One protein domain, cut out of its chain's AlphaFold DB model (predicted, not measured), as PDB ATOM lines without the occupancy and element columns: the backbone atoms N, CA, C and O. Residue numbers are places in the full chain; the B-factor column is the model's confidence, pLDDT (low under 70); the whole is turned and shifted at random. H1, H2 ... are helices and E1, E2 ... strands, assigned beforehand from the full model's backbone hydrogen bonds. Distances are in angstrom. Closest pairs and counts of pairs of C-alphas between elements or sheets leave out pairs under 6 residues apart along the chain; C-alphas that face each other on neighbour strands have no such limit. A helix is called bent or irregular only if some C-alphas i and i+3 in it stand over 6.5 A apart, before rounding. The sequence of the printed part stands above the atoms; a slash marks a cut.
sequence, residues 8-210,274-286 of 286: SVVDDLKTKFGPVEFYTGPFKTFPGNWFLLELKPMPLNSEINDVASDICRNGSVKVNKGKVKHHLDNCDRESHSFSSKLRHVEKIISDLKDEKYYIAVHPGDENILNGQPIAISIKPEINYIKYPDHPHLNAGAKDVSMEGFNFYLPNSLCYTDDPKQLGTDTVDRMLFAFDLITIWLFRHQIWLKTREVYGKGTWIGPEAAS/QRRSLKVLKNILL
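Overview. This is residues 8 to 210 and 274 to 286 of the 286 residues of an uncharacterized protein of Halanaerobium congolense (UniProt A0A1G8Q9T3). A strongly twisted sheet of four strands lies between helices: the long helix H5 crosses one face slantwise with H1 on that same face, and H6 covers part of the other face. H5 runs on beyond the sheet to H3, which meets H2 end to end, and the small hairpin E3 and E4 packs on residues 175 to 186 of H5, while the hairpin E7 and E8 and the loop of residues 70 to 83 lie at opposite ends of the longest axis. The printed part has 216 residues with six named helices and eight named strands, in the order H1 E1 E2 H2 E3 E4 H3 E5 E6 E7 E8 H4 H5 H6. The large sheet has the order E1 - E2 - E5 - E6, all antiparallel, and the class is mixed, helices and strands. The whole is compact, with a radius of gyration of the C-alphas of 17.3 A and spans of 54 by 39 by 29 A.

Along the chain. Find C-alpha 8 at (-22.498, -44.406, 70.908); from there H1 runs over residues 8 to 17, 13.8 A. Next come E1, residues 20 to 25, 16.6 A, and E2, residues 32 to 39, 21.8 A. Then look for H2 at residues 48 to 56, E3 at 62 to 64, E4 at 67 to 69, and H3 at 84 to 93, 15.1 A. H3 is irregular: its C-alphas 85 and 88 are 7.7 A apart. E5, residues 101 to 106, and E6, residues 118 to 123, measure 16.0 A and 15.5 A. E7 is residues 141 to 146, E8 is 149 to 153, and H4 is the four residues 163 to 166. H5, residues 170 to 198, starts at C-alpha 170 at (-22.985, -47.560, 60.276) and covers 41.0 A. After the cut, H6, residues 274 to 285, runs 16.3 A to C-alpha 285 at (-37.596, -31.880, 62.696).

Arrangement. Start at the sheet, whose edge strands are E1 and E6. In the hairpin E1 and E2, N 23 and O 34 are 2.8 A apart; between E2 and E5, N 37 and O 103 are 2.8 A apart; in the hairpin E5 and E6, N 120 and O 104 are 2.8 A apart. H5 is on the sheet at a height of 8.7 A, over E2 and E5, slantwise at 39 degrees to E5 on the local plane. H1 is on the same face, and H6 is on the opposite face, where the closest C-alphas of H6 and E6 are those of Lys 282 and Ile 122, 6.1 A apart. H5 is the hub. With its residues 170 to 178 it touches H1, closest at Val 171 and Val 9, C-alphas 6.0 A apart. With residues 172 to 177 it touches H4, closest at Arg 173 and Leu 166, C-alphas 4.7 A apart. With residues 190 to 194 it touches H3, about perpendicular at 86 degrees, closest at Thr 194 and Val 89, C-alphas 6.8 A apart. H2 and H3 only just touch, only at their ends, with 3 pairs of C-alphas within 8 A, the closest being those of Asn 49 and Ile 93, 6.8 A apart. In the hairpin E3 and E4, N 69 and O 62 are 2.8 A apart, and the closest C-alphas of E3 and H5 are those of Val 63 and Asp 179, 5.6 A apart. In the hairpin E7 and E8, N 151 and O 144 are 2.8 A apart. Every O i to N i+4 pair is within hydrogen-bond range in H1, H2, H5 and H6, 3 of 6 are in H3, and H4 is too short for such a pair.

Size, cuts and confidence. The two C-alphas farthest apart are those of Glu 78 and Gly 148, 55.7 A. Residues 211 to 273 are not printed, and C-alphas 210 and 274 are 22.0 A apart across this cut. The long links are E4 to H3, E5 to E6 and E6 to E7. The mean pLDDT of the printed part is 82.6; look for values under 70 at 34 residues, among them 25 to 30, 72 to 79, 140 to 145, 206 to 210 and 274 to 277.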
ATOM      1  N   SER A   8     -23.895 -44.615  71.316       88.75
ATOM      2  CA  SER A   8     -22.498 -44.406  70.908       88.75
ATOM      3  C   SER A   8     -22.366 -44.009  69.435       88.75
ATOM      4  O   SER A   8     -21.574 -43.139  69.110       88.75
ATOM      5  N   VAL A   9     -23.191 -44.579  68.548       89.31
ATOM      6  CA  VAL A   9     -23.226 -44.218  67.119       89.31
ATOM      7  C   VAL A   9     -23.693 -42.774  66.950       89.31
ATOM      8  O   VAL A   9     -23.107 -42.014  66.183       89.31
ATOM      9  N   VAL A  10     -24.738 -42.374  67.677       90.94
ATOM     10  CA  VAL A  10     -25.257 -41.000  67.629       90.94
ATOM     11  C   VAL A  10     -24.218 -40.001  68.141       90.94
ATOM     12  O   VAL A  10     -23.997 -38.973  67.500       90.94
ATOM     13  N   ASP A  11     -23.574 -40.305  69.267       92.06
ATOM     14  CA  ASP A  11     -22.564 -39.443  69.883       92.06
ATOM     15  C   ASP A  11     -21.310 -39.330  68.995       92.06
ATOM     16  O   ASP A  11     -20.784 -38.227  68.820       92.06
ATOM     17  N   ASP A  12     -20.890 -40.417  68.340       91.19
ATOM     18  CA  ASP A  12     -19.794 -40.414  67.365       91.19
ATOM     19  C   ASP A  12     -20.107 -39.533  66.156       91.19
ATOM     20  O   ASP A  12     -19.273 -38.723  65.748       91.19
ATOM     21  N   LEU A  13     -21.312 -39.645  65.590       92.56
ATOM     22  CA  LEU A  13     -21.727 -38.832  64.444       92.56
ATOM     23  C   LEU A  13     -21.791 -37.346  64.801       92.56
ATOM     24  O   LEU A  13     -21.308 -36.506  64.038       92.56
ATOM     25  N   LYS A  14     -22.325 -37.013  65.980       91.81
ATOM     26  CA  LYS A  14     -22.337 -35.638  66.495       91.81
ATOM     27  C   LYS A  14     -20.929 -35.099  66.712       91.81
ATOM     28  O   LYS A  14     -20.650 -33.966  66.340       91.81
ATOM     29  N   THR A  15     -20.038 -35.911  67.271       91.06
ATOM     30  CA  THR A  15     -18.662 -35.502  67.569       91.06
ATOM     31  C   THR A  15     -17.842 -35.316  66.294       91.06
ATOM     32  O   THR A  15     -17.165 -34.299  66.137       91.06
ATOM     33  N   LYS A  16     -17.907 -36.282  65.370       89.06
ATOM     34  CA  LYS A  16     -17.090 -36.308  64.151       89.06
ATOM     35  C   LYS A  16     -17.609 -35.347  63.086       89.06
ATOM     36  O   LYS A  16     -16.815 -34.620  62.495       89.06
ATOM     37  N   PHE A  17     -18.923 -35.312  62.850       90.69
ATOM     38  CA  PHE A  17     -19.497 -34.429  61.838       90.69
ATOM     39  C   PHE A  17     -19.853 -33.059  62.410       90.69
ATOM     40  O   PHE A  17     -19.537 -32.063  61.783       90.69
ATOM     41  N   GLY A  18     -20.447 -32.954  63.600       86.94
ATOM     42  CA  GLY A  18     -20.780 -31.666  64.224       86.94
ATOM     43  C   GLY A  18     -22.266 -31.304  64.135       86.94
ATOM     44  O   GLY A  18     -22.983 -31.546  65.104       86.94
ATOM     45  N   PRO A  19     -22.759 -30.700  63.031       84.75
ATOM     46  CA  PRO A  19     -24.109 -30.136  62.958       84.75
ATOM     47  C   PRO A  19     -25.171 -31.216  62.690       84.75
ATOM     48  O   PRO A  19     -25.849 -31.205  61.662       84.75
ATOM     49  N   VAL A  20     -25.279 -32.168  63.617       91.56
ATOM     50  CA  VAL A  20     -26.182 -33.317  63.552       91.56
ATOM     51  C   VAL A  20     -27.075 -33.335  64.780       91.56
ATOM     52  O   VAL A  20     -26.610 -33.411  65.918       91.56
ATOM     53  N   GLU A  21     -28.375 -33.371  64.554       91.62
ATOM     54  CA  GLU A  21     -29.349 -33.720  65.577       91.62
ATOM     55  C   GLU A  21     -29.952 -35.086  65.268       91.62
ATOM     56  O   GLU A  21     -30.062 -35.487  64.110       91.62
ATOM     57  N   PHE A  22     -30.317 -35.825  66.314       90.62
ATOM     58  CA  PHE A  22     -30.872 -37.167  66.188       90.62
ATOM     59  C   PHE A  22     -32.283 -37.196  66.752       90.62
ATOM     60  O   PHE A  22     -32.515 -36.787  67.889       90.62
ATOM     61  N   TYR A  23     -33.195 -37.729  65.952       87.44
ATOM     62  CA  TYR A  23     -34.607 -37.837  66.245       87.44
ATOM     63  C   TYR A  23     -35.036 -39.287  66.060       87.44
ATOM     64  O   TYR A  23     -34.839 -39.886  65.002       87.44
ATOM     65  N   THR A  24     -35.660 -39.846  67.089       80.81
ATOM     66  CA  THR A  24     -36.328 -41.142  67.007       80.81
ATOM     67  C   THR A  24     -37.780 -40.984  67.416       80.81
ATOM     68  O   THR A  24     -38.105 -40.233  68.337       80.81
ATOM     69  N   GLY A  25     -38.676 -41.680  66.730       64.31
ATOM     70  CA  GLY A  25     -40.069 -41.700  67.125       64.31
ATOM     71  C   GLY A  25     -40.921 -42.599  66.244       64.31
ATOM     72  O   GLY A  25     -40.560 -42.907  65.105       64.31
ATOM     73  N   PRO A  26     -42.105 -43.003  66.734       56.16
ATOM     74  CA  PRO A  26     -43.132 -43.594  65.898       56.16
ATOM     75  C   PRO A  26     -43.769 -42.478  65.061       56.16
ATOM     76  O   PRO A  26     -44.921 -42.089  65.273       56.16
ATOM     77  N   PHE A  27     -43.018 -41.904  64.121       64.38
ATOM     78  CA  PHE A  27     -43.592 -40.946  63.193       64.38
ATOM     79  C   PHE A  27     -44.586 -41.721  62.332       64.38
ATOM     80  O   PHE A  27     -44.195 -42.519  61.484       64.38
ATOM     81  N   LYS A  28     -45.889 -41.501  62.555       58.91
ATOM     82  CA  LYS A  28     -46.989 -42.244  61.905       58.91
ATOM     83  C   LYS A  28     -46.871 -42.330  60.377       58.91
ATOM     84  O   LYS A  28     -47.513 -43.169  59.764       58.91
ATOM     85  N   THR A  29     -46.112 -41.421  59.762       61.16
ATOM     86  CA  THR A  29     -45.900 -41.341  58.311       61.16
ATOM     87  C   THR A  29     -44.489 -41.765  57.872       61.16
ATOM     88  O   THR A  29     -44.316 -42.027  56.693       61.16
ATOM     89  N   PHE A  30     -43.498 -41.826  58.772       69.69
ATOM     90  CA  PHE A  30     -42.081 -42.110  58.465       69.69
ATOM     91  C   PHE A  30     -41.359 -42.732  59.668       69.69
ATOM     92  O   PHE A  30     -40.566 -42.046  60.314       69.69
ATOM     93  N   PRO A  31     -41.646 -43.991  60.022       70.38
ATOM     94  CA  PRO A  31     -41.042 -44.602  61.201       70.38
ATOM     95  C   PRO A  31     -39.513 -44.620  61.098       70.38
ATOM     96  O   PRO A  31     -38.968 -44.589  59.997       70.38
ATOM     97  N   GLY A  32     -38.833 -44.683  62.240       79.56
ATOM     98  CA  GLY A  32     -37.399 -44.948  62.279       79.56
ATOM     99  C   GLY A  32     -36.543 -43.821  62.837       79.56
ATOM    100  O   GLY A  32     -37.013 -42.879  63.479       79.56
ATOM    101  N   ASN A  33     -35.249 -43.992  62.599       87.25
ATOM    102  CA  ASN A  33     -34.176 -43.137  63.071       87.25
ATOM    103  C   ASN A  33     -33.904 -42.050  62.035       87.25
ATOM    104  O   ASN A  33     -33.651 -42.358  60.873       87.25
ATOM    105  N   TRP A  34     -33.919 -40.791  62.449       90.06
ATOM    106  CA  TRP A  34     -33.676 -39.665  61.560       90.06
ATOM    107  C   TRP A  34     -32.585 -38.770  62.114       90.06
ATOM    108  O   TRP A  34     -32.552 -38.444  63.298       90.06
ATOM    109  N   PHE A  35     -31.712 -38.341  61.217       92.88
ATOM    110  CA  PHE A  35     -30.746 -37.296  61.481       92.88
ATOM    111  C   PHE A  35     -31.207 -36.013  60.816       92.88
ATOM    112  O   PHE A  35     -31.634 -36.031  59.663       92.88
ATOM    113  N   LEU A  36     -31.109 -34.902  61.528       94.75
ATOM    114  CA  LEU A  36     -31.261 -33.583  60.949       94.75
ATOM    115  C   LEU A  36     -29.886 -32.940  60.853       94.75
ATOM    116  O   LEU A  36     -29.200 -32.777  61.859       94.75
ATOM    117  N   LEU A  37     -29.503 -32.576  59.636       96.12
ATOM    118  CA  LEU A  37     -28.269 -31.859  59.360       96.12
ATOM    119  C   LEU A  37     -28.576 -30.383  59.139       96.12
ATOM    120  O   LEU A  37     -29.377 -30.053  58.259       96.12
ATOM    121  N   GLU A  38     -27.902 -29.509  59.886       95.56
ATOM    122  CA  GLU A  38     -27.850 -28.076  59.585       95.56
ATOM    123  C   GLU A  38     -26.568 -27.775  58.793       95.56
ATOM    124  O   GLU A  38     -25.481 -27.650  59.354       95.56
ATOM    125  N   LEU A  39     -26.683 -27.669  57.471       96.12
ATOM    126  CA  LEU A  39     -25.536 -27.553  56.568       96.12
ATOM    127  C   LEU A  39     -25.388 -26.137  56.012       96.12
ATOM    128  O   LEU A  39     -26.369 -25.483  55.656       96.12
ATOM    129  N   LYS A  40     -24.135 -25.699  55.882       95.62
ATOM    130  CA  LYS A  40     -23.723 -24.476  55.181       95.62
ATOM    131  C   LYS A  40     -22.608 -24.857  54.208       95.62
ATOM    132  O   LYS A  40     -21.434 -24.696  54.534       95.62
ATOM    133  N   PRO A  41     -22.959 -25.459  53.062       95.50
ATOM    134  CA  PRO A  41     -22.017 -26.219  52.249       95.50
ATOM    135  C   PRO A  41     -20.972 -25.342  51.549       95.50
ATOM    136  O   PRO A  41     -19.951 -25.865  51.110       95.50
ATOM    137  N   MET A  42     -21.202 -24.030  51.455       95.00
ATOM    138  CA  MET A  42     -20.311 -23.102  50.768       95.00
ATOM    139  C   MET A  42     -18.912 -23.077  51.425       95.00
ATOM    140  O   MET A  42     -18.810 -22.880  52.644       95.00
ATOM    141  N   PRO A  43     -17.835 -23.260  50.634       93.25
ATOM    142  CA  PRO A  43     -16.464 -23.024  51.079       93.25
ATOM    143  C   PRO A  43     -16.229 -21.584  51.528       93.25
ATOM    144  O   PRO A  43     -17.063 -20.698  51.329       93.25
ATOM    145  N   LEU A  44     -15.052 -21.324  52.098       90.88
ATOM    146  CA  LEU A  44     -14.608 -19.949  52.306       90.88
ATOM    147  C   LEU A  44     -14.487 -19.228  50.959       90.88
ATOM    148  O   LEU A  44     -14.079 -19.825  49.964       90.88
ATOM    149  N   ASN A  45     -14.781 -17.925  50.932       88.94
ATOM    150  CA  ASN A  45     -14.672 -17.117  49.710       88.94
ATOM    151  C   ASN A  45     -13.266 -17.171  49.087       88.94
ATOM    152  O   ASN A  45     -13.135 -17.052  47.875       88.94
ATOM    153  N   SER A  46     -12.228 -17.367  49.904       87.81
ATOM    154  CA  SER A  46     -10.846 -17.539  49.449       87.81
ATOM    155  C   SER A  46     -10.588 -18.874  48.743       87.81
ATOM    156  O   SER A  46      -9.663 -18.951  47.953       87.81
ATOM    157  N   GLU A  47     -11.388 -19.909  49.012       89.44
ATOM    158  CA  GLU A  47     -11.179 -21.287  48.530       89.44
ATOM    159  C   GLU A  47     -12.208 -21.708  47.470       89.44
ATOM    160  O   GLU A  47     -12.072 -22.749  46.829       89.44
ATOM    161  N   ILE A  48     -13.291 -20.945  47.306       91.69
ATOM    162  CA  ILE A  48     -14.470 -21.384  46.552       91.69
ATOM    163  C   ILE A  48     -14.174 -21.675  45.075       91.69
ATOM    164  O   ILE A  48     -14.739 -22.616  44.514       91.69
ATOM    165  N   ASN A  49     -13.272 -20.905  44.460       90.44
ATOM    166  CA  ASN A  49     -12.839 -21.132  43.082       90.44
ATOM    167  C   ASN A  49     -12.045 -22.432  42.957       90.44
ATOM    168  O   ASN A  49     -12.336 -23.225  42.061       90.44
ATOM    169  N   ASP A  50     -11.117 -22.679  43.880       89.50
ATOM    170  CA  ASP A  50     -10.267 -23.871  43.879       89.50
ATOM    171  C   ASP A  50     -11.112 -25.127  44.084       89.50
ATOM    172  O   ASP A  50     -11.091 -26.037  43.254       89.50
ATOM    173  N   VAL A  51     -11.979 -25.114  45.102       91.19
ATOM    174  CA  VAL A  51     -12.921 -26.203  45.392       91.19
ATOM    175  C   VAL A  51     -13.817 -26.502  44.194       91.19
ATOM    176  O   VAL A  51     -13.981 -27.661  43.804       91.19
ATOM    177  N   ALA A  52     -14.437 -25.480  43.599       91.25
ATOM    178  CA  ALA A  52     -15.325 -25.695  42.467       91.25
ATOM    179  C   ALA A  52     -14.560 -26.180  41.226       91.25
ATOM    180  O   ALA A  52     -15.045 -27.075  40.528       91.25
ATOM    181  N   SER A  53     -13.363 -25.647  40.970       89.19
ATOM    182  CA  SER A  53     -12.468 -26.108  39.905       89.19
ATOM    183  C   SER A  53     -12.078 -27.577  40.097       89.19
ATOM    184  O   SER A  53     -12.147 -28.360  39.145       89.19
ATOM    185  N   ASP A  54     -11.734 -27.983  41.319       88.25
ATOM    186  CA  ASP A  54     -11.385 -29.367  41.627       88.25
ATOM    187  C   ASP A  54     -12.564 -30.296  41.410       88.25
ATOM    188  O   ASP A  54     -12.434 -31.268  40.668       88.25
ATOM    189  N   ILE A  55     -13.747 -29.952  41.925       89.38
ATOM    190  CA  ILE A  55     -14.964 -30.729  41.667       89.38
ATOM    191  C   ILE A  55     -15.172 -30.904  40.158       89.38
ATOM    192  O   ILE A  55     -15.374 -32.028  39.699       89.38
ATOM    193  N   CYS A  56     -15.060 -29.831  39.365       86.12
ATOM    194  CA  CYS A  56     -15.207 -29.884  37.907       86.12
ATOM    195  C   CYS A  56     -14.237 -30.863  37.225       86.12
ATOM    196  O   CYS A  56     -14.568 -31.421  36.177       86.12
ATOM    197  N   ARG A  57     -13.047 -31.054  37.796       80.44
ATOM    198  CA  ARG A  57     -11.969 -31.900  37.268       80.44
ATOM    199  C   ARG A  57     -11.964 -33.313  37.858       80.44
ATOM    200  O   ARG A  57     -11.015 -34.047  37.599       80.44
ATOM    201  N   ASN A  58     -12.987 -33.696  38.628       79.62
ATOM    202  CA  ASN A  58     -12.970 -34.919  39.440       79.62
ATOM    203  C   ASN A  58     -11.797 -34.956  40.444       79.62
ATOM    204  O   ASN A  58     -11.242 -36.010  40.745       79.62
ATOM    205  N   GLY A  59     -11.372 -33.783  40.909       78.88
ATOM    206  CA  GLY A  59     -10.440 -33.627  42.014       78.88
ATOM    207  C   GLY A  59     -11.117 -33.925  43.347       78.88
ATOM    208  O   GLY A  59     -12.343 -33.854  43.479       78.88
ATOM    209  N   SER A  60     -10.308 -34.275  44.343       81.06
ATOM    210  CA  SER A  60     -10.791 -34.485  45.702       81.06
ATOM    211  C   SER A  60     -11.141 -33.153  46.360       81.06
ATOM    212  O   SER A  60     -10.514 -32.131  46.116       81.06
ATOM    213  N   VAL A  61     -12.143 -33.175  47.231       88.25
ATOM    214  CA  VAL A  61     -12.471 -32.083  48.153       88.25
ATOM    215  C   VAL A  61     -12.744 -32.690  49.519       88.25
ATOM    216  O   VAL A  61     -13.026 -33.886  49.624       88.25
ATOM    217  N   LYS A  62     -12.641 -31.886  50.572       89.44
ATOM    218  CA  LYS A  62     -12.931 -32.323  51.938       89.44
ATOM    219  C   LYS A  62     -14.234 -31.710  52.418       89.44
ATOM    220  O   LYS A  62     -14.675 -30.680  51.915       89.44
ATOM    221  N   VAL A  63     -14.827 -32.321  53.432       90.38
ATOM    222  CA  VAL A  63     -15.912 -31.721  54.203       90.38
ATOM    223  C   VAL A  63     -15.453 -31.593  55.643       90.38
ATOM    224  O   VAL A  63     -14.797 -32.471  56.195       90.38
ATOM    225  N   ASN A  64     -15.741 -30.448  56.246       88.94
ATOM    226  CA  ASN A  64     -15.451 -30.187  57.643       88.94
ATOM    227  C   ASN A  64     -16.662 -29.500  58.258       88.94
ATOM    228  O   ASN A  64     -16.992 -28.369  57.897       88.94
ATOM    229  N   LYS A  65     -17.332 -30.202  59.173       87.44
ATOM    230  CA  LYS A  65     -18.502 -29.701  59.897       87.44
ATOM    231  C   LYS A  65     -19.602 -29.140  58.999       87.44
ATOM    232  O   LYS A  65     -20.110 -28.046  59.230       87.44
ATOM    233  N   GLY A  66     -19.948 -29.890  57.952       88.00
ATOM    234  CA  GLY A  66     -21.002 -29.510  57.009       88.00
ATOM    235  C   GLY A  66     -20.644 -28.355  56.066       88.00
ATOM    236  O   GLY A  66     -21.547 -27.779  55.457       88.00
ATOM    237  N   LYS A  67     -19.349 -28.026  55.942       91.81
ATOM    238  CA  LYS A  67     -18.797 -27.104  54.938       91.81
ATOM    239  C   LYS A  67     -17.861 -27.840  53.989       91.81
ATOM    240  O   LYS A  67     -17.017 -28.605  54.458       91.81
ATOM    241  N   VAL A  68     -17.962 -27.583  52.686       92.00
ATOM    242  CA  VAL A  68     -16.955 -28.060  51.730       92.00
ATOM    243  C   VAL A  68     -15.669 -27.249  51.919       92.00
ATOM    244  O   VAL A  68     -15.718 -26.043  52.150       92.00
ATOM    245  N   LYS A  69     -14.522 -27.916  51.848       89.44
ATOM    246  CA  LYS A  69     -13.189 -27.332  51.971       89.44
ATOM    247  C   LYS A  69     -12.274 -27.828  50.870       89.44
ATOM    248  O   LYS A  69     -12.437 -28.939  50.351       89.44
ATOM    249  N   HIS A  70     -11.275 -27.012  50.572       84.19
ATOM    250  CA  HIS A  70     -10.181 -27.422  49.715       84.19
ATOM    251  C   HIS A  70      -9.437 -28.630  50.310       84.19
ATOM    252  O   HIS A  70      -9.425 -28.850  51.525       84.19
ATOM    253  N   HIS A  71      -8.877 -29.483  49.451       75.50
ATOM    254  CA  HIS A  71      -8.342 -30.774  49.882       75.50
ATOM    255  C   HIS A  71      -7.002 -30.669  50.633       75.50
ATOM    256  O   HIS A  71      -6.653 -31.591  51.380       75.50
ATOM    257  N   LEU A  72      -6.260 -29.569  50.478       69.44
ATOM    258  CA  LEU A  72      -4.972 -29.312  51.132       69.44
ATOM    259  C   LEU A  72      -4.866 -27.842  51.554       69.44
ATOM    260  O   LEU A  72      -5.206 -26.961  50.770       69.44
ATOM    261  N   ASP A  73      -4.327 -27.600  52.751       59.88
ATOM    262  CA  ASP A  73      -3.997 -26.247  53.226       59.88
ATOM    263  C   ASP A  73      -2.795 -25.656  52.453       59.88
ATOM    264  O   ASP A  73      -2.706 -24.446  52.283       59.88
ATOM    265  N   ASN A  74      -1.918 -26.521  51.916       55.56
ATOM    266  CA  ASN A  74      -0.761 -26.185  51.075       55.56
ATOM    267  C   ASN A  74      -0.807 -27.024  49.790       55.56
ATOM    268  O   ASN A  74      -0.174 -28.076  49.697       55.56
ATOM    269  N   CYS A  75      -1.643 -26.641  48.827       64.25
ATOM    270  CA  CYS A  75      -1.653 -27.314  47.535       64.25
ATOM    271  C   CYS A  75      -0.571 -26.723  46.630       64.25
ATOM    272  O   CYS A  75      -0.664 -25.567  46.237       64.25
ATOM    273  N   ASP A  76       0.407 -27.541  46.241       56.00
ATOM    274  CA  ASP A  76       1.505 -27.144  45.342       56.00
ATOM    275  C   ASP A  76       1.068 -26.985  43.868       56.00
ATOM    276  O   ASP A  76       1.897 -26.927  42.959       56.00
ATOM    277  N   ARG A  77      -0.242 -26.954  43.579       63.47
ATOM    278  CA  ARG A  77      -0.731 -26.703  42.219       63.47
ATOM    279  C   ARG A  77      -0.668 -25.213  41.916       63.47
ATOM    280  O   ARG A  77      -1.452 -24.435  42.440       63.47
ATOM    281  N   GLU A  78       0.183 -24.853  40.957       53.88
ATOM    282  CA  GLU A  78       0.366 -23.469  40.491       53.88
ATOM    283  C   GLU A  78      -0.919 -22.794  39.968       53.88
ATOM    284  O   GLU A  78      -0.989 -21.570  39.947       53.88
ATOM    285  N   SER A  79      -1.953 -23.544  39.547       63.84
ATOM    286  CA  SER A  79      -3.290 -22.962  39.338       63.84
ATOM    287  C   SER A  79      -4.433 -23.985  39.330       63.84
ATOM    288  O   SER A  79      -4.480 -24.926  38.523       63.84
ATOM    289  N   HIS A  80      -5.439 -23.741  40.169       72.38
ATOM    290  CA  HIS A  80      -6.775 -24.300  39.989       72.38
ATOM    291  C   HIS A  80      -7.497 -23.423  38.965       72.38
ATOM    292  O   HIS A  80      -7.798 -22.260  39.211       72.38
ATOM    293  N   SER A  81      -7.709 -23.949  37.761       77.12
ATOM    294  CA  SER A  81      -8.320 -23.188  36.669       77.12
ATOM    295  C   SER A  81      -9.547 -23.889  36.105       77.12
ATOM    296  O   SER A  81      -9.580 -25.103  35.884       77.12
ATOM    297  N   PHE A  82     -10.578 -23.123  35.782       80.69
ATOM    298  CA  PHE A  82     -11.706 -23.689  35.061       80.69
ATOM    299  C   PHE A  82     -11.276 -24.063  33.643       80.69
ATOM    300  O   PHE A  82     -10.549 -23.334  32.964       80.69
ATOM    301  N   SER A  83     -11.742 -25.218  33.161       79.94
ATOM    302  CA  SER A  83     -11.634 -25.505  31.729       79.94
ATOM    303  C   SER A  83     -12.391 -24.432  30.938       79.94
ATOM    304  O   SER A  83     -13.374 -23.870  31.427       79.94
ATOM    305  N   SER A  84     -11.996 -24.175  29.689       79.44
ATOM    306  CA  SER A  84     -12.674 -23.189  28.829       79.44
ATOM    307  C   SER A  84     -14.192 -23.406  28.737       79.44
ATOM    308  O   SER A  84     -14.947 -22.440  28.671       79.44
ATOM    309  N   LYS A  85     -14.644 -24.665  28.820       80.06
ATOM    310  CA  LYS A  85     -16.058 -25.076  28.806       80.06
ATOM    311  C   LYS A  85     -16.847 -24.689  30.064       80.06
ATOM    312  O   LYS A  85     -18.070 -24.758  30.034       80.06
ATOM    313  N   LEU A  86     -16.170 -24.335  31.156       85.12
ATOM    314  CA  LEU A  86     -16.771 -24.009  32.454       85.12
ATOM    315  C   LEU A  86     -16.445 -22.580  32.913       85.12
ATOM    316  O   LEU A  86     -16.738 -22.221  34.048       85.12
ATOM    317  N   ARG A  87     -15.914 -21.725  32.028       87.19
ATOM    318  CA  ARG A  87     -15.680 -20.299  32.330       87.19
ATOM    319  C   ARG A  87     -16.950 -19.549  32.738       87.19
ATOM    320  O   ARG A  87     -16.881 -18.553  33.444       87.19
ATOM    321  N   HIS A  88     -18.128 -19.990  32.296       87.12
ATOM    322  CA  HIS A  88     -19.395 -19.394  32.738       87.12
ATOM    323  C   HIS A  88     -19.714 -19.710  34.204       87.12
ATOM    324  O   HIS A  88     -20.397 -18.914  34.843       87.12
ATOM    325  N   VAL A  89     -19.217 -20.838  34.727       90.44
ATOM    326  CA  VAL A  89     -19.286 -21.195  36.151       90.44
ATOM    327  C   VAL A  89     -18.289 -20.357  36.952       90.44
ATOM    328  O   VAL A  89     -18.668 -19.774  37.954       90.44
ATOM    329  N   GLU A  90     -17.051 -20.210  36.478       91.06
ATOM    330  CA  GLU A  90     -16.042 -19.339  37.107       91.06
ATOM    331  C   GLU A  90     -16.579 -17.918  37.358       91.06
ATOM    332  O   GLU A  90     -16.481 -17.389  38.460       91.06
ATOM    333  N   LYS A  91     -17.252 -17.337  36.356       90.00
ATOM    334  CA  LYS A  91     -17.805 -15.973  36.415       90.00
ATOM    335  C   LYS A  91     -18.895 -15.745  37.462       90.00
ATOM    336  O   LYS A  91     -19.172 -14.593  37.762       90.00
ATOM    337  N   ILE A  92     -19.564 -16.795  37.939       92.00
ATOM    338  CA  ILE A  92     -20.715 -16.668  38.852       92.00
ATOM    339  C   ILE A  92     -20.423 -17.199  40.255       92.00
ATOM    340  O   ILE A  92     -21.248 -17.031  41.149       92.00
ATOM    341  N   ILE A  93     -19.284 -17.870  40.454       89.62
ATOM    342  CA  ILE A  93     -18.948 -18.505  41.731       89.62
ATOM    343  C   ILE A  93     -18.767 -17.469  42.844       89.62
ATOM    344  O   ILE A  93     -19.227 -17.700  43.960       89.62
ATOM    345  N   SER A  94     -18.168 -16.315  42.536       85.44
ATOM    346  CA  SER A  94     -18.020 -15.202  43.486       85.44
ATOM    347  C   SER A  94     -19.355 -14.657  43.996       85.44
ATOM    348  O   SER A  94     -19.402 -14.058  45.067       85.44
ATOM    349  N   ASP A  95     -20.438 -14.877  43.246       89.94
ATOM    350  CA  ASP A  95     -21.769 -14.340  43.532       89.94
ATOM    351  C   ASP A  95     -22.654 -15.339  44.294       89.94
ATOM    352  O   ASP A  95     -23.838 -15.072  44.547       89.94
ATOM    353  N   LEU A  96     -22.119 -16.521  44.618       93.12
ATOM    354  CA  LEU A  96     -22.819 -17.512  45.421       93.12
ATOM    355  C   LEU A  96     -23.039 -16.980  46.836       93.12
ATOM    356  O   LEU A  96     -22.196 -16.306  47.423       93.12
ATOM    357  N   LYS A  97     -24.209 -17.292  47.391       90.31
ATOM    358  CA  LYS A  97     -24.576 -16.918  48.756       90.31
ATOM    359  C   LYS A  97     -24.421 -18.123  49.669       90.31
ATOM    360  O   LYS A  97     -24.799 -19.232  49.293       90.31
ATOM    361  N   ASP A  98     -23.931 -17.883  50.882       92.19
ATOM    362  CA  ASP A  98     -23.897 -18.907  51.925       92.19
ATOM    363  C   ASP A  98     -25.336 -19.183  52.381       92.19
ATOM    364  O   ASP A  98     -25.934 -18.421  53.147       92.19
ATOM    365  N   GLU A  99     -25.933 -20.240  51.833       94.12
ATOM    366  CA  GLU A  99     -27.285 -20.664  52.163       94.12
ATOM    367  C   GLU A  99     -27.247 -21.788  53.190       94.12
ATOM    368  O   GLU A  99     -26.478 -22.745  53.092       94.12
ATOM    369  N   LYS A 100     -28.144 -21.688  54.170       95.81
ATOM    370  CA  LYS A 100     -28.347 -22.731  55.166       95.81
ATOM    371  C   LYS A 100     -29.363 -23.755  54.659       95.81
ATOM    372  O   LYS A 100     -30.470 -23.385  54.260       95.81
ATOM    373  N   TYR A 101     -29.010 -25.029  54.776       96.81
ATOM    374  CA  TYR A 101     -29.849 -26.167  54.434       96.81
ATOM    375  C   TYR A 101     -30.171 -27.007  55.668       96.81
ATOM    376  O   TYR A 101     -29.307 -27.272  56.497       96.81
ATOM    377  N   TYR A 102     -31.413 -27.468  55.748       96.12
ATOM    378  CA  TYR A 102     -31.886 -28.445  56.719       96.12
ATOM    379  C   TYR A 102     -32.206 -29.741  55.983       96.12
ATOM    380  O   TYR A 102     -33.167 -29.790  55.203       96.12
ATOM    381  N   ILE A 103     -31.388 -30.769  56.201       96.31
ATOM    382  CA  ILE A 103     -31.506 -32.062  55.523       96.31
ATOM    383  C   ILE A 103     -31.895 -33.137  56.531       96.31
ATOM    384  O   ILE A 103     -31.173 -33.375  57.492       96.31
ATOM    385  N   ALA A 104     -33.013 -33.813  56.284       93.88
ATOM    386  CA  ALA A 104     -33.357 -35.052  56.967       93.88
ATOM    387  C   ALA A 104     -32.603 -36.214  56.317       93.88
ATOM    388  O   ALA A 104     -32.715 -36.404  55.107       93.88
ATOM    389  N   VAL A 105     -31.892 -37.018  57.100       94.19
ATOM    390  CA  VAL A 105     -31.209 -38.225  56.630       94.19
ATOM    391  C   VAL A 105     -31.694 -39.437  57.415       94.19
ATOM    392  O   VAL A 105     -31.502 -39.519  58.627       94.19
ATOM    393  N   HIS A 106     -32.307 -40.391  56.719       90.94
ATOM    394  CA  HIS A 106     -32.589 -41.717  57.266       90.94
ATOM    395  C   HIS A 106     -31.397 -42.651  56.992       90.94
ATOM    396  O   HIS A 106     -30.873 -42.598  55.879       90.94
ATOM    397  N   PRO A 107     -31.004 -43.556  57.908       89.75
ATOM    398  CA  PRO A 107     -29.912 -44.516  57.694       89.75
ATOM    399  C   PRO A 107     -30.047 -45.451  56.487       89.75
ATOM    400  O   PRO A 107     -29.068 -46.080  56.099       89.75
ATOM    401  N   GLY A 108     -31.243 -45.532  55.905       83.56
ATOM    402  CA  GLY A 108     -31.582 -46.430  54.801       83.56
ATOM    403  C   GLY A 108     -32.173 -47.762  55.271       83.56
ATOM    404  O   GLY A 108     -32.145 -48.084  56.456       83.56
ATOM    405  N   ASP A 109     -32.735 -48.504  54.322       77.94
ATOM    406  CA  ASP A 109     -33.245 -49.876  54.462       77.94
ATOM    407  C   ASP A 109     -32.817 -50.635  53.203       77.94
ATOM    408  O   ASP A 109     -32.850 -50.060  52.113       77.94
ATOM    409  N   GLU A 110     -32.396 -51.896  53.318       73.50
ATOM    410  CA  GLU A 110     -31.869 -52.678  52.185       73.50
ATOM    411  C   GLU A 110     -32.828 -52.732  50.984       73.50
ATOM    412  O   GLU A 110     -32.396 -52.791  49.831       73.50
ATOM    413  N   ASN A 111     -34.135 -52.645  51.236       69.56
ATOM    414  CA  ASN A 111     -35.173 -52.700  50.212       69.56
ATOM    415  C   ASN A 111     -35.436 -51.344  49.540       69.56
ATOM    416  O   ASN A 111     -36.203 -51.267  48.575       69.56
ATOM    417  N   ILE A 112     -34.822 -50.266  50.032       73.88
ATOM    418  CA  ILE A 112     -35.054 -48.896  49.580       73.88
ATOM    419  C   ILE A 112     -33.745 -48.317  49.066       73.88
ATOM    420  O   ILE A 112     -32.767 -48.203  49.796       73.88
ATOM    421  N   LEU A 113     -33.731 -47.920  47.790       72.81
ATOM    422  CA  LEU A 113     -32.572 -47.275  47.157       72.81
ATOM    423  C   LEU A 113     -31.253 -48.066  47.352       72.81
ATOM    424  O   LEU A 113     -30.178 -47.476  47.439       72.81
ATOM    425  N   ASN A 114     -31.335 -49.400  47.389       73.81
ATOM    426  CA  ASN A 114     -30.212 -50.316  47.627       73.81
ATOM    427  C   ASN A 114     -29.506 -50.105  48.982       73.81
ATOM    428  O   ASN A 114     -28.283 -50.206  49.053       73.81
ATOM    429  N   GLY A 115     -30.246 -49.774  50.046       76.31
ATOM    430  CA  GLY A 115     -29.679 -49.631  51.391       76.31
ATOM    431  C   GLY A 115     -28.893 -48.342  51.627       76.31
ATOM    432  O   GLY A 115     -28.312 -48.183  52.699       76.31
ATOM    433  N   GLN A 116     -28.866 -47.419  50.661       85.19
ATOM    434  CA  GLN A 116     -28.213 -46.126  50.855       85.19
ATOM    435  C   GLN A 116     -29.016 -45.249  51.835       85.19
ATOM    436  O   GLN A 116     -30.254 -45.313  51.838       85.19
ATOM    437  N   PRO A 117     -28.350 -44.389  52.625       91.94
ATOM    438  CA  PRO A 117     -29.044 -43.384  53.415       91.94
ATOM    439  C   PRO A 117     -29.959 -42.494  52.560       91.94
ATOM    440  O   PRO A 117     -29.681 -42.152  51.412       91.94
ATOM    441  N   ILE A 118     -31.108 -42.121  53.111       89.56
ATOM    442  CA  ILE A 118     -32.128 -41.359  52.389       89.56
ATOM    443  C   ILE A 118     -32.029 -39.905  52.826       89.56
ATOM    444  O   ILE A 118     -32.475 -39.565  53.918       89.56
ATOM    445  N   ALA A 119     -31.497 -39.047  51.958       93.19
ATOM    446  CA  ALA A 119     -31.356 -37.617  52.218       93.19
ATOM    447  C   ALA A 119     -32.508 -36.809  51.606       93.19
ATOM    448  O   ALA A 119     -32.716 -36.834  50.395       93.19
ATOM    449  N   ILE A 120     -33.252 -36.066  52.418       92.19
ATOM    450  CA  ILE A 120     -34.398 -35.250  52.006       92.19
ATOM    451  C   ILE A 120     -34.148 -33.809  52.431       92.19
ATOM    452  O   ILE A 120     -33.968 -33.514  53.610       92.19
ATOM    453  N   SER A 121     -34.191 -32.887  51.472       93.94
ATOM    454  CA  SER A 121     -34.049 -31.466  51.770       93.94
ATOM    455  C   SER A 121     -35.367 -30.873  52.283       93.94
ATOM    456  O   SER A 121     -36.351 -30.788  51.541       93.94
ATOM    457  N   ILE A 122     -35.395 -30.490  53.564       91.69
ATOM    458  CA  ILE A 122     -36.567 -29.918  54.247       91.69
ATOM    459  C   ILE A 122     -36.665 -28.418  53.963       91.69
ATOM    460  O   ILE A 122     -37.744 -27.897  53.666       91.69
ATOM    461  N   LYS A 123     -35.540 -27.704  54.078       92.94
ATOM    462  CA  LYS A 123     -35.487 -26.252  53.901       92.94
ATOM    463  C   LYS A 123     -34.107 -25.813  53.389       92.94
ATOM    464  O   LYS A 123     -33.139 -26.075  54.089       92.94
ATOM    465  N   PRO A 124     -34.028 -25.091  52.256       93.56
ATOM    466  CA  PRO A 124     -35.091 -24.935  51.258       93.56
ATOM    467  C   PRO A 124     -35.512 -26.295  50.688       93.56
ATOM    468  O   PRO A 124     -34.692 -27.183  50.550       93.56
ATOM    469  N   GLU A 125     -36.791 -26.485  50.348       91.38
ATOM    470  CA  GLU A 125     -37.190 -27.752  49.714       91.38
ATOM    471  C   GLU A 125     -36.499 -27.910  48.353       91.38
ATOM    472  O   GLU A 125     -36.577 -27.003  47.519       91.38
ATOM    473  N   ILE A 126     -35.914 -29.079  48.101       90.12
ATOM    474  CA  ILE A 126     -35.325 -29.445  46.810       90.12
ATOM    475  C   ILE A 126     -36.053 -30.680  46.292       90.12
ATOM    476  O   ILE A 126     -35.962 -31.767  46.858       90.12
ATOM    477  N   ASN A 127     -36.845 -30.505  45.237       80.81
ATOM    478  CA  ASN A 127     -37.682 -31.563  44.682       80.81
ATOM    479  C   ASN A 127     -38.054 -31.299  43.218       80.81
ATOM    480  O   ASN A 127     -37.898 -30.186  42.725       80.81
ATOM    481  N   TYR A 128     -38.641 -32.295  42.547       71.88
ATOM    482  CA  TYR A 128     -39.124 -32.151  41.167       71.88
ATOM    483  C   TYR A 128     -40.315 -31.189  41.006       71.88
ATOM    484  O   TYR A 128     -40.684 -30.878  39.876       71.88
ATOM    485  N   ILE A 129     -40.930 -30.698  42.092       72.50
ATOM    486  CA  ILE A 129     -41.946 -29.636  42.004       72.50
ATOM    487  C   ILE A 129     -41.269 -28.292  41.724       72.50
ATOM    488  O   ILE A 129     -41.718 -27.558  40.851       72.50
ATOM    489  N   LYS A 130     -40.191 -27.981  42.453       77.06
ATOM    490  CA  LYS A 130     -39.438 -26.726  42.310       77.06
ATOM    491  C   LYS A 130     -38.386 -26.783  41.204       77.06
ATOM    492  O   LYS A 130     -38.184 -25.808  40.485       77.06
ATOM    493  N   TYR A 131     -37.752 -27.938  41.049       77.00
ATOM    494  CA  TYR A 131     -36.640 -28.169  40.132       77.00
ATOM    495  C   TYR A 131     -36.928 -29.407  39.270       77.00
ATOM    496  O   TYR A 131     -36.303 -30.454  39.445       77.00
ATOM    497  N   PRO A 132     -37.917 -29.337  38.358       68.44
ATOM    498  CA  PRO A 132     -38.312 -30.472  37.515       68.44
ATOM    499  C   PRO A 132     -37.193 -30.944  36.576       68.44
ATOM    500  O   PRO A 132     -37.209 -32.080  36.113       68.44
ATOM    501  N   ASP A 133     -36.234 -30.068  36.297       66.00
ATOM    502  CA  ASP A 133     -35.046 -30.285  35.484       66.00
ATOM    503  C   ASP A 133     -33.802 -30.643  36.305       66.00
ATOM    504  O   ASP A 133     -32.712 -30.723  35.736       66.00
ATOM    505  N   HIS A 134     -33.938 -30.859  37.620       77.62
ATOM    506  CA  HIS A 134     -32.777 -31.148  38.447       77.62
ATOM    507  C   HIS A 134     -32.160 -32.504  38.074       77.62
ATOM    508  O   HIS A 134     -32.859 -33.524  38.107       77.62
ATOM    509  N   PRO A 135     -30.854 -32.534  37.773       72.38
ATOM    510  CA  PRO A 135     -30.173 -33.733  37.315       72.38
ATOM    511  C   PRO A 135     -30.134 -34.850  38.384       72.38
ATOM    512  O   PRO A 135     -30.505 -35.985  38.097       72.38
ATOM    513  N   HIS A 136     -29.819 -34.509  39.637       82.25
ATOM    514  CA  HIS A 136     -29.485 -35.479  40.694       82.25
ATOM    515  C   HIS A 136     -30.544 -35.623  41.803       82.25
ATOM    516  O   HIS A 136     -30.242 -35.544  42.993       82.25
ATOM    517  N   LEU A 137     -31.814 -35.809  41.429       79.12
ATOM    518  CA  LEU A 137     -32.886 -36.134  42.379       79.12
ATOM    519  C   LEU A 137     -33.390 -37.562  42.182       79.12
ATOM    520  O   LEU A 137     -33.583 -38.022  41.063       79.12
ATOM    521  N   ASN A 138     -33.697 -38.232  43.283       74.44
ATOM    522  CA  ASN A 138     -34.496 -39.443  43.269       74.44
ATOM    523  C   ASN A 138     -35.979 -39.061  43.224       74.44
ATOM    524  O   ASN A 138     -36.453 -38.195  43.969       74.44
ATOM    525  N   ALA A 139     -36.736 -39.702  42.334       70.00
ATOM    526  CA  ALA A 139     -38.182 -39.531  42.294       70.00
ATOM    527  C   ALA A 139     -38.821 -40.175  43.530       70.00
ATOM    528  O   ALA A 139     -38.490 -41.305  43.882       70.00
ATOM    529  N   GLY A 140     -39.769 -39.471  44.154       69.75
ATOM    530  CA  GLY A 140     -40.555 -40.045  45.241       69.75
ATOM    531  C   GLY A 140     -41.340 -41.289  44.806       69.75
ATOM    532  O   GLY A 140     -41.691 -41.451  43.632       69.75
ATOM    533  N   ALA A 141     -41.641 -42.158  45.766       67.12
ATOM    534  CA  ALA A 141     -42.305 -43.437  45.544       67.12
ATOM    535  C   ALA A 141     -43.457 -43.648  46.538       67.12
ATOM    536  O   ALA A 141     -43.386 -43.254  47.699       67.12
ATOM    537  N   LYS A 142     -44.546 -44.263  46.061       66.06
ATOM    538  CA  LYS A 142     -45.710 -44.639  46.878       66.06
ATOM    539  C   LYS A 142     -45.557 -46.053  47.413       66.06
ATOM    540  O   LYS A 142     -44.963 -46.884  46.731       66.06
ATOM    541  N   ASP A 143     -46.164 -46.291  48.572       65.75
ATOM    542  CA  ASP A 143     -46.283 -47.611  49.198       65.75
ATOM    543  C   ASP A 143     -44.920 -48.308  49.339       65.75
ATOM    544  O   ASP A 143     -44.783 -49.510  49.120       65.75
ATOM    545  N   VAL A 144     -43.892 -47.516  49.664       67.25
ATOM    546  CA  VAL A 144     -42.565 -48.024  50.002       67.25
ATOM    547  C   VAL A 144     -42.662 -48.628  51.393       67.25
ATOM    548  O   VAL A 144     -43.169 -47.981  52.305       67.25
ATOM    549  N   SER A 145     -42.201 -49.863  51.548       67.38
ATOM    550  CA  SER A 145     -42.208 -50.559  52.831       67.38
ATOM    551  C   SER A 145     -40.825 -50.493  53.463       67.38
ATOM    552  O   SER A 145     -39.852 -50.871  52.818       67.38
ATOM    553  N   MET A 146     -40.759 -50.085  54.727       70.38
ATOM    554  CA  MET A 146     -39.570 -50.181  55.579       70.38
ATOM    555  C   MET A 146     -39.970 -50.887  56.863       70.38
ATOM    556  O   MET A 146     -40.952 -50.488  57.488       70.38
ATOM    557  N   GLU A 147     -39.277 -51.975  57.201       68.69
ATOM    558  CA  GLU A 147     -39.587 -52.798  58.385       68.69
ATOM    559  C   GLU A 147     -41.083 -53.189  58.506       68.69
ATOM    560  O   GLU A 147     -41.656 -53.267  59.592       68.69
ATOM    561  N   GLY A 148     -41.754 -53.408  57.370       69.19
ATOM    562  CA  GLY A 148     -43.178 -53.768  57.310       69.19
ATOM    563  C   GLY A 148     -44.168 -52.597  57.399       69.19
ATOM    564  O   GLY A 148     -45.376 -52.821  57.311       69.19
ATOM    565  N   PHE A 149     -43.694 -51.354  57.519       71.44
ATOM    566  CA  PHE A 149     -44.525 -50.152  57.477       71.44
ATOM    567  C   PHE A 149     -44.517 -49.529  56.082       71.44
ATOM    568  O   PHE A 149     -43.475 -49.108  55.581       71.44
ATOM    569  N   ASN A 150     -45.700 -49.420  55.473       72.50
ATOM    570  CA  ASN A 150     -45.867 -48.733  54.196       72.50
ATOM    571  C   ASN A 150     -45.946 -47.221  54.401       72.50
ATOM    572  O   ASN A 150     -46.771 -46.726  55.170       72.50
ATOM    573  N   PHE A 151     -45.142 -46.484  53.646       71.50
ATOM    574  CA  PHE A 151     -45.147 -45.033  53.631       71.50
ATOM    575  C   PHE A 151     -44.882 -44.482  52.229       71.50
ATOM    576  O   PHE A 151     -44.605 -45.201  51.267       71.50
ATOM    577  N   TYR A 152     -45.016 -43.166  52.096       75.44
ATOM    578  CA  TYR A 152     -44.642 -42.463  50.876       75.44
ATOM    579  C   TYR A 152     -43.233 -41.908  51.015       75.44
ATOM    580  O   TYR A 152     -43.016 -41.053  51.859       75.44
ATOM    581  N   LEU A 153     -42.309 -42.295  50.147       75.75
ATOM    582  CA  LEU A 153     -40.982 -41.694  50.078       75.75
ATOM    583  C   LEU A 153     -41.052 -40.390  49.257       75.75
ATOM    584  O   LEU A 153     -41.436 -40.447  48.085       75.75
ATOM    585  N   PRO A 154     -40.713 -39.207  49.806       77.75
ATOM    586  CA  PRO A 154     -40.632 -37.985  49.015       77.75
ATOM    587  C   PRO A 154     -39.394 -38.019  48.120       77.75
ATOM    588  O   PRO A 154     -38.567 -38.921  48.220       77.75
ATOM    589  N   ASN A 155     -39.255 -37.030  47.235       80.00
ATOM    590  CA  ASN A 155     -37.996 -36.889  46.517       80.00
ATOM    591  C   ASN A 155     -36.841 -36.762  47.505       80.00
ATOM    592  O   ASN A 155     -36.915 -35.970  48.448       80.00
ATOM    593  N   SER A 156     -35.788 -37.512  47.229       85.06
ATOM    594  CA  SER A 156     -34.532 -37.474  47.957       85.06
ATOM    595  C   SER A 156     -33.401 -37.043  47.029       85.06
ATOM    596  O   SER A 156     -33.553 -36.992  45.805       85.06
ATOM    597  N   LEU A 157     -32.267 -36.691  47.616       91.44
ATOM    598  CA  LEU A 157     -31.048 -36.374  46.888       91.44
ATOM    599  C   LEU A 157     -30.438 -37.675  46.352       91.44
ATOM    600  O   LEU A 157     -30.417 -38.682  47.059       91.44
ATOM    601  N   CYS A 158     -29.963 -37.663  45.108       86.81
ATOM    602  CA  CYS A 158     -29.154 -38.739  44.543       86.81
ATOM    603  C   CYS A 158     -27.696 -38.279  44.593       86.81
ATOM    604  O   CYS A 158     -27.256 -37.577  43.693       86.81
ATOM    605  N   TYR A 159     -27.008 -38.595  45.690       87.75
ATOM    606  CA  TYR A 159     -25.647 -38.119  45.983       87.75
ATOM    607  C   TYR A 159     -24.562 -39.183  45.738       87.75
ATOM    608  O   TYR A 159     -23.378 -38.927  45.928       87.75
ATOM    609  N   THR A 160     -24.958 -40.396  45.346       81.69
ATOM    610  CA  THR A 160     -24.063 -41.463  44.882       81.69
ATOM    611  C   THR A 160     -24.833 -42.448  44.001       81.69
ATOM    612  O   THR A 160     -26.023 -42.695  44.217       81.69
ATOM    613  N   ASP A 161     -24.159 -43.003  42.998       74.69
ATOM    614  CA  ASP A 161     -24.612 -44.124  42.175       74.69
ATOM    615  C   ASP A 161     -24.007 -45.473  42.609       74.69
ATOM    616  O   ASP A 161     -24.512 -46.521  42.198       74.69
ATOM    617  N   ASP A 162     -23.007 -45.456  43.497       79.44
ATOM    618  CA  ASP A 162     -22.391 -46.640  44.096       79.44
ATOM    619  C   ASP A 162     -22.494 -46.630  45.632       79.44
ATOM    620  O   ASP A 162     -21.549 -46.264  46.333       79.44
ATOM    621  N   PRO A 163     -23.623 -47.090  46.204       79.50
ATOM    622  CA  PRO A 163     -23.792 -47.190  47.653       79.50
ATOM    623  C   PRO A 163     -22.743 -48.057  48.358       79.50
ATOM    624  O   PRO A 163     -22.574 -47.923  49.569       79.50
ATOM    625  N   LYS A 164     -22.031 -48.940  47.639       79.88
ATOM    626  CA  LYS A 164     -21.004 -49.803  48.241       79.88
ATOM    627  C   LYS A 164     -19.788 -49.008  48.701       79.88
ATOM    628  O   LYS A 164     -19.135 -49.421  49.655       79.88
ATOM    629  N   GLN A 165     -19.519 -47.861  48.076       82.69
ATOM    630  CA  GLN A 165     -18.416 -46.986  48.471       82.69
ATOM    631  C   GLN A 165     -18.627 -46.368  49.857       82.69
ATOM    632  O   GLN A 165     -17.668 -45.917  50.471       82.69
ATOM    633  N   LEU A 166     -19.868 -46.349  50.361       84.19
ATOM    634  CA  LEU A 166     -20.184 -45.771  51.665       84.19
ATOM    635  C   LEU A 166     -19.639 -46.618  52.829       84.19
ATOM    636  O   LEU A 166     -19.570 -46.133  53.948       84.19
ATOM    637  N   GLY A 167     -19.230 -47.862  52.578       80.69
ATOM    638  CA  GLY A 167     -18.735 -48.763  53.613       80.69
ATOM    639  C   GLY A 167     -19.844 -49.541  54.325       80.69
ATOM    640  O   GLY A 167     -21.040 -49.370  54.072       80.69
ATOM    641  N   THR A 168     -19.421 -50.466  55.186       80.38
ATOM    642  CA  THR A 168     -20.302 -51.426  55.872       80.38
ATOM    643  C   THR A 168     -20.598 -51.050  57.320       80.38
ATOM    644  O   THR A 168     -21.611 -51.490  57.858       80.38
ATOM    645  N   ASP A 169     -19.732 -50.257  57.955       88.06
ATOM    646  CA  ASP A 169     -19.968 -49.734  59.300       88.06
ATOM    647  C   ASP A 169     -21.000 -48.595  59.271       88.06
ATOM    648  O   ASP A 169     -21.005 -47.764  58.365       88.06
ATOM    649  N   THR A 170     -21.897 -48.552  60.261       88.38
ATOM    650  CA  THR A 170     -22.985 -47.560  60.276       88.38
ATOM    651  C   THR A 170     -22.465 -46.139  60.479       88.38
ATOM    652  O   THR A 170     -22.997 -45.224  59.851       88.38
ATOM    653  N   VAL A 171     -21.455 -45.936  61.331       90.31
ATOM    654  CA  VAL A 171     -20.882 -44.604  61.567       90.31
ATOM    655  C   VAL A 171     -20.198 -44.128  60.293       90.31
ATOM    656  O   VAL A 171     -20.552 -43.061  59.792       90.31
ATOM    657  N   ASP A 172     -19.308 -44.933  59.717       88.31
ATOM    658  CA  ASP A 172     -18.569 -44.561  58.504       88.31
ATOM    659  C   ASP A 172     -19.508 -44.308  57.319       88.31
ATOM    660  O   ASP A 172     -19.387 -43.295  56.628       88.31
ATOM    661  N   ARG A 173     -20.525 -45.160  57.145       91.19
ATOM    662  CA  ARG A 173     -21.548 -45.003  56.102       91.19
ATOM    663  C   ARG A 173     -22.314 -43.698  56.219       91.19
ATOM    664  O   ARG A 173     -22.577 -43.046  55.208       91.19
ATOM    665  N   MET A 174     -22.696 -43.323  57.436       93.75
ATOM    666  CA  MET A 174     -23.429 -42.084  57.675       93.75
ATOM    667  C   MET A 174     -22.525 -40.860  57.526       93.75
ATOM    668  O   MET A 174     -22.940 -39.909  56.872       93.75
ATOM    669  N   LEU A 175     -21.292 -40.894  58.044       91.69
ATOM    670  CA  LEU A 175     -20.318 -39.811  57.857       91.69
ATOM    671  C   LEU A 175     -20.040 -39.574  56.377       91.69
ATOM    672  O   LEU A 175     -20.146 -38.444  55.904       91.69
ATOM    673  N   PHE A 176     -19.777 -40.641  55.625       91.88
ATOM    674  CA  PHE A 176     -19.452 -40.496  54.217       91.88
ATOM    675  C   PHE A 176     -20.662 -40.019  53.403       91.88
ATOM    676  O   PHE A 176     -20.529 -39.184  52.509       91.88
ATOM    677  N   ALA A 177     -21.874 -40.465  53.756       93.75
ATOM    678  CA  ALA A 177     -23.095 -39.908  53.187       93.75
ATOM    679  C   ALA A 177     -23.268 -38.417  53.524       93.75
ATOM    680  O   ALA A 177     -23.623 -37.644  52.637       93.75
ATOM    681  N   PHE A 178     -23.004 -37.985  54.762       95.69
ATOM    682  CA  PHE A 178     -23.097 -36.574  55.156       95.69
ATOM    683  C   PHE A 178     -22.119 -35.690  54.374       95.69
ATOM    684  O   PHE A 178     -22.492 -34.593  53.942       95.69
ATOM    685  N   ASP A 179     -20.910 -36.184  54.120       93.44
ATOM    686  CA  ASP A 179     -19.919 -35.496  53.294       93.44
ATOM    687  C   ASP A 179     -20.399 -35.361  51.844       93.44
ATOM    688  O   ASP A 179     -20.440 -34.255  51.297       93.44
ATOM    689  N   LEU A 180     -20.859 -36.459  51.234       93.31
ATOM    690  CA  LEU A 180     -21.382 -36.435  49.866       93.31
ATOM    691  C   LEU A 180     -22.618 -35.538  49.731       93.31
ATOM    692  O   LEU A 180     -22.717 -34.786  48.766       93.31
ATOM    693  N   ILE A 181     -23.527 -35.545  50.709       95.88
ATOM    694  CA  ILE A 181     -24.687 -34.641  50.755       95.88
ATOM    695  C   ILE A 181     -24.229 -33.180  50.827       95.88
ATOM    696  O   ILE A 181     -24.785 -32.325  50.137       95.88
ATOM    697  N   THR A 182     -23.209 -32.878  51.630       96.62
ATOM    698  CA  THR A 182     -22.665 -31.519  51.752       96.62
ATOM    699  C   THR A 182     -22.080 -31.041  50.420       96.62
ATOM    700  O   THR A 182     -22.403 -29.945  49.960       96.62
ATOM    701  N   ILE A 183     -21.292 -31.889  49.752       94.75
ATOM    702  CA  ILE A 183     -20.738 -31.606  48.420       94.75
ATOM    703  C   ILE A 183     -21.864 -31.439  47.391       94.75
ATOM    704  O   ILE A 183     -21.848 -30.495  46.601       94.75
ATOM    705  N   TRP A 184     -22.872 -32.311  47.428       95.00
ATOM    706  CA  TRP A 184     -24.041 -32.256  46.553       95.00
ATOM    707  C   TRP A 184     -24.778 -30.918  46.676       95.00
ATOM    708  O   TRP A 184     -25.156 -30.325  45.666       95.00
ATOM    709  N   LEU A 185     -24.951 -30.395  47.894       96.94
ATOM    710  CA  LEU A 185     -25.613 -29.106  48.110       96.94
ATOM    711  C   LEU A 185     -24.781 -27.930  47.594       96.94
ATOM    712  O   LEU A 185     -25.347 -27.001  47.021       96.94
ATOM    713  N   PHE A 186     -23.454 -27.979  47.713       96.44
ATOM    714  CA  PHE A 186     -22.595 -26.974  47.083       96.44
ATOM    715  C   PHE A 186     -22.731 -26.997  45.548       96.44
ATOM    716  O   PHE A 186     -22.937 -25.958  44.914       96.44
ATOM    717  N   ARG A 187     -22.731 -28.193  44.939       94.62
ATOM    718  CA  ARG A 187     -23.007 -28.370  43.499       94.62
ATOM    719  C   ARG A 187     -24.393 -27.834  43.122       94.62
ATOM    720  O   ARG A 187     -24.545 -27.197  42.079       94.62
ATOM    721  N   HIS A 188     -25.392 -28.037  43.982       95.44
ATOM    722  CA  HIS A 188     -26.742 -27.510  43.800       95.44
ATOM    723  C   HIS A 188     -26.782 -25.976  43.791       95.44
ATOM    724  O   HIS A 188     -27.459 -25.409  42.937       95.44
ATOM    725  N   GLN A 189     -26.034 -25.292  44.663       96.06
ATOM    726  CA  GLN A 189     -25.950 -23.823  44.655       96.06
ATOM    727  C   GLN A 189     -25.378 -23.290  43.333       96.06
ATOM    728  O   GLN A 189     -25.929 -22.354  42.750       96.06
ATOM    729  N   ILE A 190     -24.330 -23.931  42.805       94.94
ATOM    730  CA  ILE A 190     -23.761 -23.597  41.488       94.94
ATOM    731  C   ILE A 190     -24.783 -23.844  40.375       94.94
ATOM    732  O   ILE A 190     -24.978 -23.000  39.494       94.94
ATOM    733  N   TRP A 191     -25.483 -24.980  40.423       93.62
ATOM    734  CA  TRP A 191     -26.538 -25.304  39.468       93.62
ATOM    735  C   TRP A 191     -27.675 -24.273  39.501       93.62
ATOM    736  O   TRP A 191     -28.116 -23.819  38.445       93.62
ATOM    737  N   LEU A 192     -28.115 -23.851  40.690       93.12
ATOM    738  CA  LEU A 192     -29.134 -22.816  40.858       93.12
ATOM    739  C   LEU A 192     -28.673 -21.478  40.294       93.12
ATOM    740  O   LEU A 192     -29.403 -20.864  39.517       93.12
ATOM    741  N   LYS A 193     -27.459 -21.041  40.640       93.25
ATOM    742  CA  LYS A 193     -26.956 -19.735  40.218       93.25
ATOM    743  C   LYS A 193     -26.722 -19.671  38.712       93.25
ATOM    744  O   LYS A 193     -27.100 -18.702  38.062       93.25
ATOM    745  N   THR A 194     -26.188 -20.735  38.116       86.94
ATOM    746  CA  THR A 194     -26.064 -20.816  36.651       86.94
ATOM    747  C   THR A 194     -27.424 -20.864  35.958       86.94
ATOM    748  O   THR A 194     -27.587 -20.269  34.895       86.94
ATOM    749  N   ARG A 195     -28.427 -21.513  36.562       83.31
ATOM    750  CA  ARG A 195     -29.805 -21.507  36.058       83.31
ATOM    751  C   ARG A 195     -30.440 -20.121  36.122       83.31
ATOM    752  O   ARG A 195     -31.117 -19.747  35.172       83.31
ATOM    753  N   GLU A 196     -30.207 -19.378  37.200       86.25
ATOM    754  CA  GLU A 196     -30.661 -17.993  37.375       86.25
ATOM    755  C   GLU A 196     -30.066 -17.070  36.302       86.25
ATOM    756  O   GLU A 196     -30.800 -16.329  35.656       86.25
ATOM    757  N   VAL A 197     -28.750 -17.153  36.071       84.50
ATOM    758  CA  VAL A 197     -28.025 -16.234  35.176       84.50
ATOM    759  C   VAL A 197     -28.163 -16.611  33.696       84.50
ATOM    760  O   VAL A 197     -28.315 -15.736  32.848       84.50
ATOM    761  N   TYR A 198     -28.118 -17.905  33.362       81.31
ATOM    762  CA  TYR A 198     -28.032 -18.383  31.973       81.31
ATOM    763  C   TYR A 198     -29.280 -19.138  31.493       81.31
ATOM    764  O   TYR A 198     -29.296 -19.668  30.383       81.31
ATOM    765  N   GLY A 199     -30.311 -19.271  32.332       73.19
ATOM    766  CA  GLY A 199     -31.535 -20.018  32.020       73.19
ATOM    767  C   GLY A 199     -31.381 -21.545  32.023       73.19
ATOM    768  O   GLY A 199     -32.368 -22.265  31.870       73.19
ATOM    769  N   LYS A 200     -30.163 -22.070  32.219       75.56
ATOM    770  CA  LYS A 200     -29.873 -23.506  32.297       75.56
ATOM    771  C   LYS A 200     -28.843 -23.788  33.384       75.56
ATOM    772  O   LYS A 200     -27.724 -23.287  33.334       75.56
ATOM    773  N   GLY A 201     -29.213 -24.644  34.334       82.81
ATOM    774  CA  GLY A 201     -28.312 -25.043  35.407       82.81
ATOM    775  C   GLY A 201     -27.175 -25.935  34.910       82.81
ATOM    776  O   GLY A 201     -27.387 -26.863  34.123       82.81
ATOM    777  N   THR A 202     -25.967 -25.647  35.379       87.88
ATOM    778  CA  THR A 202     -24.756 -26.435  35.140       87.88
ATOM    779  C   THR A 202     -24.434 -27.228  36.394       87.88
ATOM    780  O   THR A 202     -24.172 -26.651  37.443       87.88
ATOM    781  N   TRP A 203     -24.467 -28.555  36.287       89.19
ATOM    782  CA  TRP A 203     -23.955 -29.433  37.334       89.19
ATOM    783  C   TRP A 203     -22.448 -29.592  37.157       89.19
ATOM    784  O   TRP A 203     -21.992 -29.793  36.028       89.19
ATOM    785  N   ILE A 204     -21.687 -29.485  38.244       88.44
ATOM    786  CA  ILE A 204     -20.231 -29.612  38.209       88.44
ATOM    787  C   ILE A 204     -19.757 -30.916  38.846       88.44
ATOM    788  O   ILE A 204     -20.297 -31.369  39.854       88.44
ATOM    789  N   GLY A 205     -18.699 -31.474  38.261       82.62
ATOM    790  CA  GLY A 205     -18.056 -32.701  38.710       82.62
ATOM    791  C   GLY A 205     -18.792 -33.986  38.347       82.62
ATOM    792  O   GLY A 205     -19.847 -33.954  37.708       82.62
ATOM    793  N   PRO A 206     -18.198 -35.135  38.701       69.25
ATOM    794  CA  PRO A 206     -18.773 -36.425  38.399       69.25
ATOM    795  C   PRO A 206     -19.791 -36.827  39.456       69.25
ATOM    796  O   PRO A 206     -19.536 -36.811  40.658       69.25
ATOM    797  N   GLU A 207     -20.942 -37.182  38.927       60.16
ATOM    798  CA  GLU A 207     -21.928 -38.182  39.324       60.16
ATOM    799  C   GLU A 207     -22.571 -38.566  37.974       60.16
ATOM    800  O   GLU A 207     -22.531 -37.742  37.047       60.16
ATOM    801  N   ALA A 208     -23.073 -39.797  37.797       44.62
ATOM    802  CA  ALA A 208     -23.579 -40.295  36.507       44.62
ATOM    803  C   ALA A 208     -24.285 -39.204  35.681       44.62
ATOM    804  O   ALA A 208     -25.122 -38.473  36.217       44.62
ATOM    805  N   ALA A 209     -23.939 -39.083  34.388       41.09
ATOM    806  CA  ALA A 209     -24.520 -38.073  33.508       41.09
ATOM    807  C   ALA A 209     -26.036 -38.113  33.658       41.09
ATOM    808  O   ALA A 209     -26.689 -39.093  33.287       41.09
ATOM    809  N   SER A 210     -26.581 -37.058  34.250       41.78
ATOM    810  CA  SER A 210     -28.004 -37.028  34.487       41.78
ATOM    811  C   SER A 210     -28.731 -37.146  33.173       41.78
ATOM    812  O   SER A 210     -28.339 -36.545  32.164       41.78
ATOM    813  N   GLN A 274     -46.075 -35.813  48.185       62.00
ATOM    814  CA  GLN A 274     -44.818 -35.133  48.490       62.00
ATOM    815  C   GLN A 274     -44.975 -33.946  49.439       62.00
ATOM    816  O   GLN A 274     -44.221 -33.833  50.403       62.00
ATOM    817  N   ARG A 275     -45.976 -33.088  49.206       64.19
ATOM    818  CA  ARG A 275     -46.235 -31.931  50.075       64.19
ATOM    819  C   ARG A 275     -46.633 -32.344  51.490       64.19
ATOM    820  O   ARG A 275     -46.219 -31.699  52.445       64.19
ATOM    821  N   ARG A 276     -47.424 -33.415  51.636       66.69
ATOM    822  CA  ARG A 276     -47.847 -33.913  52.954       66.69
ATOM    823  C   ARG A 276     -46.662 -34.477  53.727       66.69
ATOM    824  O   ARG A 276     -46.458 -34.092  54.870       66.69
ATOM    825  N   SER A 277     -45.850 -35.306  53.082       66.94
ATOM    826  CA  SER A 277     -44.671 -35.913  53.696       66.94
ATOM    827  C   SER A 277     -43.605 -34.900  54.105       66.94
ATOM    828  O   SER A 277     -43.127 -34.951  55.233       66.94
ATOM    829  N   LEU A 278     -43.280 -33.938  53.233       74.12
ATOM    830  CA  LEU A 278     -42.330 -32.870  53.568       74.12
ATOM    831  C   LEU A 278     -42.857 -31.971  54.691       74.12
ATOM    832  O   LEU A 278     -42.092 -31.607  55.576       74.12
ATOM    833  N   LYS A 279     -44.161 -31.657  54.705       76.94
ATOM    834  CA  LYS A 279     -44.781 -30.898  55.801       76.94
ATOM    835  C   LYS A 279     -44.686 -31.646  57.132       76.94
ATOM    836  O   LYS A 279     -44.422 -31.024  58.153       76.94
ATOM    837  N   VAL A 280     -44.894 -32.961  57.123       75.00
ATOM    838  CA  VAL A 280     -44.772 -33.800  58.321       75.00
ATOM    839  C   VAL A 280     -43.327 -33.832  58.818       75.00
ATOM    840  O   VAL A 280     -43.108 -33.520  59.980       75.00
ATOM    841  N   LEU A 281     -42.350 -34.119  57.947       76.56
ATOM    842  CA  LEU A 281     -40.925 -34.098  58.315       76.56
ATOM    843  C   LEU A 281     -40.502 -32.731  58.853       76.56
ATOM    844  O   LEU A 281     -39.826 -32.658  59.871       76.56
ATOM    845  N   LYS A 282     -40.960 -31.650  58.215       83.19
ATOM    846  CA  LYS A 282     -40.717 -30.290  58.683       83.19
ATOM    847  C   LYS A 282     -41.265 -30.061  60.088       83.19
ATOM    848  O   LYS A 282     -40.523 -29.580  60.914       83.19
ATOM    849  N   ASN A 283     -42.514 -30.429  60.361       82.25
ATOM    850  CA  ASN A 283     -43.124 -30.238  61.683       82.25
ATOM    851  C   ASN A 283     -42.497 -31.105  62.788       82.25
ATOM    852  O   ASN A 283     -42.731 -30.850  63.963       82.25
ATOM    853  N   ILE A 284     -41.817 -32.187  62.411       76.19
ATOM    854  CA  ILE A 284     -41.168 -33.108  63.346       76.19
ATOM    855  C   ILE A 284     -39.737 -32.655  63.652       76.19
ATOM    856  O   ILE A 284     -39.280 -32.840  64.774       76.19
ATOM    857  N   LEU A 285     -39.037 -32.121  62.647       76.62
ATOM    858  CA  LEU A 285     -37.596 -31.880  62.696       76.62
ATOM    859  C   LEU A 285     -37.216 -30.389  62.745       76.62
ATOM    860  O   LEU A 285     -36.066 -30.098  63.026       76.62
ATOM    861  N   LEU A 286     -38.119 -29.444  62.451       80.44
ATOM    862  CA  LEU A 286     -37.876 -27.990  62.517       80.44
ATOM    863  C   LEU A 286     -38.928 -27.288  63.374       80.44
ATOM    864  O   LEU A 286     -38.553 -26.291  64.025       80.44
TER     865      LEU A 286